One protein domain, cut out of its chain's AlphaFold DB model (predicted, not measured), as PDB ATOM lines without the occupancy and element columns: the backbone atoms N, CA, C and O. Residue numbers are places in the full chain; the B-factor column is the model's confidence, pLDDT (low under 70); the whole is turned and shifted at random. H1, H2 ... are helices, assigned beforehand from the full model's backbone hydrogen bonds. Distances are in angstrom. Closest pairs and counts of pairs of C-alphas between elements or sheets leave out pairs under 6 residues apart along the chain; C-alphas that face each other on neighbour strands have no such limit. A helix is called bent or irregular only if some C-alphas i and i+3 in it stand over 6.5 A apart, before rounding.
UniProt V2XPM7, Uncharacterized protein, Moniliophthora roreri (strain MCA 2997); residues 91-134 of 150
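Overview. This is residues 91 to 134 of the 150 residues of an uncharacterized protein of Moniliophthora roreri (strain MCA 2997) (UniProt V2XPM7). The model is a small helical hairpin, H1 and H2 folded back on each other, with a third helix, H3, set off beyond the end of H2 that is away from the hairpin's turn. H3 is turned steeply to H2 and has no contact with H1; the longest axis runs from the turn at Lys 106 to H3. The printed part has 44 residues with three named helices, in the order H1, H2, H3, and no named strand; its class is all helix. It is loose, with a radius of gyration of the C-alphas of 11.7 A, and only just elongated, spanning 34 by 22 by 13 A.

Arrangement. H1, residues 91 to 105, touches H2, residues 111 to 120, with 4 pairs of C-alphas within 8 A. Their closest C-alphas are those of Ser 100 and Ser 114, 5.9 A apart. The two run opposite ways at a shallow tilt of 28 degrees and form a helical hairpin, with centres 10.8 A apart. H3, residues 124 to 133, is close to H2 but not clearly touching it: 1 pair of C-alphas is within 8 A, those of Ile 119 and Lys 127, 7.4 A apart. H2 and H3 run opposite ways at a steep tilt of 61 degrees, and their centres are 15.6 A apart. H1 and H3 are apart. In H1, H2 and H3 every pair of O of residue i and N of residue i+4 is within hydrogen-bond range.

Along the chain. H1 begins at Pro 91, with its C-alpha at (173.001, 198.883, 163.011), and ends at Lys 105; it is the longest helix, with 15 residues and 21.4 A from first to last C-alpha. H2 runs from Thr 111, with its C-alpha at (193.972, 196.203, 163.725), to Ala 120, and measures 14.2 A. H3 runs from Glu 124 to Gln 133 and measures 14.4 A; C-alpha 133 is at (184.254, 186.311, 180.934). No helix is bent or irregular.

Size, cuts and confidence. The two C-alphas farthest apart are those of Lys 106 and Met 132, at 34.2 A. The first and last printed C-alphas, of Pro 91 and Ile 134, are 26.2 A apart. The printed part runs from residue 91 to residue 134 with no cut. The link from H1 to H2, 5 residues, and the link from H2 to H3, 3 residues, are both tight. The mean pLDDT of the printed part is 74.5; residues 91 to 95 and 97 to 98 are under 70, and the mean for H1 is 68.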
ATOM      1  N   PRO A  91     172.286 197.947 163.868       51.88
ATOM      2  CA  PRO A  91     173.001 198.883 163.011       51.88
ATOM      3  C   PRO A  91     174.328 199.389 163.589       51.88
ATOM      4  O   PRO A  91     175.064 200.013 162.841       51.88
ATOM      5  N   VAL A  92     174.665 199.200 164.872       49.16
ATOM      6  CA  VAL A  92     175.859 199.856 165.461       49.16
ATOM      7  C   VAL A  92     177.127 199.010 165.320       49.16
ATOM      8  O   VAL A  92     178.154 199.527 164.889       49.16
ATOM      9  N   ILE A  93     177.050 197.709 165.615       49.75
ATOM     10  CA  ILE A  93     178.212 196.800 165.558       49.75
ATOM     11  C   ILE A  93     178.667 196.611 164.108       49.75
ATOM     12  O   ILE A  93     179.849 196.758 163.806       49.75
ATOM     13  N   LEU A  94     177.706 196.407 163.198       55.25
ATOM     14  CA  LEU A  94     177.968 196.343 161.763       55.25
ATOM     15  C   LEU A  94     178.582 197.647 161.251       55.25
ATOM     16  O   LEU A  94     179.553 197.589 160.512       55.25
ATOM     17  N   LYS A  95     178.105 198.823 161.685       64.12
ATOM     18  CA  LYS A  95     178.713 200.104 161.289       64.12
ATOM     19  C   LYS A  95     180.159 200.230 161.763       64.12
ATOM     20  O   LYS A  95     180.998 200.625 160.962       64.12
ATOM     21  N   PHE A  96     180.462 199.893 163.019       71.25
ATOM     22  CA  PHE A  96     181.826 200.031 163.540       71.25
ATOM     23  C   PHE A  96     182.823 199.170 162.764       71.25
ATOM     24  O   PHE A  96     183.813 199.707 162.277       71.25
ATOM     25  N   GLU A  97     182.547 197.873 162.608       69.75
ATOM     26  CA  GLU A  97     183.438 196.942 161.899       69.75
ATOM     27  C   GLU A  97     183.649 197.380 160.445       69.75
ATOM     28  O   GLU A  97     184.760 197.356 159.923       69.75
ATOM     29  N   THR A  98     182.584 197.879 159.820       67.62
ATOM     30  CA  THR A  98     182.599 198.393 158.450       67.62
ATOM     31  C   THR A  98     183.487 199.641 158.321       67.62
ATOM     32  O   THR A  98     184.331 199.714 157.427       67.62
ATOM     33  N   TYR A  99     183.360 200.614 159.231       73.06
ATOM     34  CA  TYR A  99     184.188 201.826 159.214       73.06
ATOM     35  C   TYR A  99     185.640 201.550 159.613       73.06
ATOM     36  O   TYR A  99     186.560 202.075 158.982       73.06
ATOM     37  N   SER A 100     185.868 200.722 160.632       78.12
ATOM     38  CA  SER A 100     187.214 200.421 161.104       78.12
ATOM     39  C   SER A 100     187.994 199.594 160.080       78.12
ATOM     40  O   SER A 100     189.162 199.897 159.835       78.12
ATOM     41  N   ALA A 101     187.348 198.654 159.380       73.75
ATOM     42  CA  ALA A 101     187.965 197.891 158.295       73.75
ATOM     43  C   ALA A 101     188.485 198.792 157.160       73.75
ATOM     44  O   ALA A 101     189.598 198.587 156.672       73.75
ATOM     45  N   VAL A 102     187.737 199.834 156.774       77.19
ATOM     46  CA  VAL A 102     188.191 200.810 155.763       77.19
ATOM     47  C   VAL A 102     189.409 201.592 156.245       77.19
ATOM     48  O   VAL A 102     190.353 201.801 155.480       77.19
ATOM     49  N   LEU A 103     189.413 202.026 157.506       80.06
ATOM     50  CA  LEU A 103     190.535 202.768 158.082       80.06
ATOM     51  C   LEU A 103     191.793 201.893 158.195       80.06
ATOM     52  O   LEU A 103     192.892 202.374 157.909       80.06
ATOM     53  N   VAL A 104     191.629 200.606 158.513       79.38
ATOM     54  CA  VAL A 104     192.714 199.614 158.497       79.38
ATOM     55  C   VAL A 104     193.230 199.383 157.076       79.38
ATOM     56  O   VAL A 104     194.439 199.436 156.849       79.38
ATOM     57  N   LYS A 105     192.341 199.219 156.083       77.69
ATOM     58  CA  LYS A 105     192.715 199.071 154.660       77.69
ATOM     59  C   LYS A 105     193.520 200.276 154.161       77.69
ATOM     60  O   LYS A 105     194.494 200.113 153.429       77.69
ATOM     61  N   LYS A 106     193.159 201.481 154.606       81.62
ATOM     62  CA  LYS A 106     193.871 202.732 154.300       81.62
ATOM     63  C   LYS A 106     195.143 202.946 155.131       81.62
ATOM     64  O   LYS A 106     195.802 203.963 154.943       81.62
ATOM     65  N   LYS A 107     195.498 202.009 156.022       81.94
ATOM     66  CA  LYS A 107     196.632 202.101 156.961       81.94
ATOM     67  C   LYS A 107     196.595 203.359 157.840       81.94
ATOM     68  O   LYS A 107     197.638 203.856 158.248       81.94
ATOM     69  N   ILE A 108     195.394 203.877 158.104       82.44
ATOM     70  CA  ILE A 108     195.176 205.033 158.986       82.44
ATOM     71  C   ILE A 108     195.207 204.578 160.445       82.44
ATOM     72  O   ILE A 108     195.728 205.290 161.295       82.44
ATOM     73  N   ILE A 109     194.668 203.387 160.712       82.19
ATOM     74  CA  ILE A 109     194.735 202.718 162.011       82.19
ATOM     75  C   ILE A 109     195.195 201.273 161.813       82.19
ATOM     76  O   ILE A 109     195.004 200.676 160.753       82.19
ATOM     77  N   THR A 110     195.786 200.693 162.842       80.81
ATOM     78  CA  THR A 110     196.129 199.273 162.919       80.81
ATOM     79  C   THR A 110     194.940 198.446 163.410       80.81
ATOM     80  O   THR A 110     193.999 198.953 164.025       80.81
ATOM     81  N   THR A 111     194.984 197.131 163.189       76.31
ATOM     82  CA  THR A 111     193.972 196.203 163.725       76.31
ATOM     83  C   THR A 111     193.905 196.254 165.257       76.31
ATOM     84  O   THR A 111     192.822 196.136 165.829       76.31
ATOM     85  N   ALA A 112     195.042 196.477 165.925       78.06
ATOM     86  CA  ALA A 112     195.103 196.635 167.377       78.06
ATOM     87  C   ALA A 112     194.343 197.890 167.844       78.06
ATOM     88  O   ALA A 112     193.529 197.810 168.760       78.06
ATOM     89  N   GLU A 113     194.535 199.022 167.162       75.38
ATOM     90  CA  GLU A 113     193.824 200.273 167.455       75.38
ATOM     91  C   GLU A 113     192.321 200.160 167.167       75.38
ATOM     92  O   GLU A 113     191.507 200.606 167.970       75.38
ATOM     93  N   SER A 114     191.925 199.493 166.077       78.00
ATOM     94  CA  SER A 114     190.512 199.189 165.801       78.00
ATOM     95  C   SER A 114     189.863 198.413 166.954       78.00
ATOM     96  O   SER A 114     188.780 198.774 167.416       78.00
ATOM     97  N   ASN A 115     190.524 197.367 167.456       80.06
ATOM     98  CA  ASN A 115     190.006 196.576 168.574       80.06
ATOM     99  C   ASN A 115     189.929 197.396 169.869       80.06
ATOM    100  O   ASN A 115     188.958 197.276 170.616       80.06
ATOM    101  N   TYR A 116     190.913 198.264 170.109       81.56
ATOM    102  CA  TYR A 116     190.896 199.190 171.237       81.56
ATOM    103  C   TYR A 116     189.686 200.133 171.180       81.56
ATOM    104  O   TYR A 116     188.925 200.211 172.145       81.56
ATOM    105  N   TYR A 117     189.450 200.799 170.044       79.75
ATOM    106  CA  TYR A 117     188.320 201.719 169.890       79.75
ATOM    107  C   TYR A 117     186.962 201.017 169.975       79.75
ATOM    108  O   TYR A 117     186.010 201.604 170.491       79.75
ATOM    109  N   PHE A 118     186.879 199.759 169.532       82.19
ATOM    110  CA  PHE A 118     185.676 198.951 169.705       82.19
ATOM    111  C   PHE A 118     185.349 198.759 171.185       82.19
ATOM    112  O   PHE A 118     184.252 199.099 171.622       82.19
ATOM    113  N   ILE A 119     186.317 198.260 171.962       80.12
ATOM    114  CA  ILE A 119     186.146 197.998 173.396       80.12
ATOM    115  C   ILE A 119     185.872 199.306 174.145       80.12
ATOM    116  O   ILE A 119     184.980 199.352 174.991       80.12
ATOM    117  N   ALA A 120     186.582 200.388 173.807       77.75
ATOM    118  CA  ALA A 120     186.395 201.699 174.421       77.75
ATOM    119  C   ALA A 120     184.968 202.243 174.230       77.75
ATOM    120  O   ALA A 120     184.420 202.844 175.159       77.75
ATOM    121  N   GLY A 121     184.360 201.990 173.065       76.75
ATOM    122  CA  GLY A 121     183.004 202.417 172.716       76.75
ATOM    123  C   GLY A 121     181.870 201.573 173.311       76.75
ATOM    124  O   GLY A 121     180.704 201.925 173.123       76.75
ATOM    125  N   LEU A 122     182.170 200.475 174.014       78.81
ATOM    126  CA  LEU A 122     181.144 199.655 174.663       78.81
ATOM    127  C   LEU A 122     180.546 200.362 175.896       78.81
ATOM    128  O   LEU A 122     181.269 201.054 176.620       78.81
ATOM    129  N   PRO A 123     179.248 200.154 176.192       79.75
ATOM    130  CA  PRO A 123     178.653 200.558 177.465       79.75
ATOM    131  C   PRO A 123     179.367 199.907 178.656       79.75
ATOM    132  O   PRO A 123     179.815 198.763 178.564       79.75
ATOM    133  N   GLU A 124     179.420 200.606 179.791       74.00
ATOM    134  CA  GLU A 124     180.171 200.164 180.976       74.00
ATOM    135  C   GLU A 124     179.708 198.798 181.500       74.00
ATOM    136  O   GLU A 124     180.524 197.919 181.760       74.00
ATOM    137  N   ASP A 125     178.396 198.554 181.517       72.25
ATOM    138  CA  ASP A 125     177.827 197.257 181.906       72.25
ATOM    139  C   ASP A 125     178.313 196.111 181.004       72.25
ATOM    140  O   ASP A 125     178.537 194.986 181.455       72.25
ATOM    141  N   THR A 126     178.519 196.398 179.713       71.12
ATOM    142  CA  THR A 126     179.017 195.417 178.738       71.12
ATOM    143  C   THR A 126     180.510 195.159 178.924       71.12
ATOM    144  O   THR A 126     180.945 194.017 178.790       71.12
ATOM    145  N   LYS A 127     181.288 196.191 179.280       75.75
ATOM    146  CA  LYS A 127     182.711 196.051 179.626       75.75
ATOM    147  C   LYS A 127     182.887 195.198 180.877       75.75
ATOM    148  O   LYS A 127     183.602 194.203 180.820       75.75
ATOM    149  N   CYS A 128     182.161 195.512 181.951       73.94
ATOM    150  CA  CYS A 128     182.166 194.736 183.193       73.94
ATOM    151  C   CYS A 128     181.826 193.262 182.945       73.94
ATOM    152  O   CYS A 128     182.533 192.368 183.409       73.94
ATOM    153  N   TRP A 129     180.775 192.993 182.164       79.25
ATOM    154  CA  TRP A 129     180.420 191.626 181.793       79.25
ATOM    155  C   TRP A 129     181.536 190.930 181.000       79.25
ATOM    156  O   TRP A 129     181.890 189.795 181.318       79.25
ATOM    157  N   LEU A 130     182.125 191.601 180.004       75.81
ATOM    158  CA  LEU A 130     183.197 191.042 179.175       75.81
ATOM    159  C   LEU A 130     184.446 190.724 180.009       75.81
ATOM    160  O   LEU A 130     185.031 189.652 179.870       75.81
ATOM    161  N   GLU A 131     184.818 191.612 180.927       76.19
ATOM    162  CA  GLU A 131     185.932 191.407 181.853       76.19
ATOM    163  C   GLU A 131     185.711 190.227 182.804       76.19
ATOM    164  O   GLU A 131     186.682 189.579 183.207       76.19
ATOM    165  N   MET A 132     184.459 189.922 183.158       75.94
ATOM    166  CA  MET A 132     184.111 188.731 183.940       75.94
ATOM    167  C   MET A 132     184.238 187.433 183.134       75.94
ATOM    168  O   MET A 132     184.477 186.383 183.725       75.94
ATOM    169  N   GLN A 133     184.104 187.486 181.804       75.69
ATOM    170  CA  GLN A 133     184.254 186.311 180.934       75.69
ATOM    171  C   GLN A 133     185.719 185.967 180.631       75.69
ATOM    172  O   GLN A 133     186.012 184.845 180.215       75.69
ATOM    173  N   ILE A 134     186.650 186.908 180.820       76.31
ATOM    174  CA  ILE A 134     188.076 186.673 180.571       76.31
ATOM    175  C   ILE A 134     188.684 185.972 181.796       76.31
ATOM    176  O   ILE A 134     188.719 186.565 182.881       76.31
TER     177      ILE A 134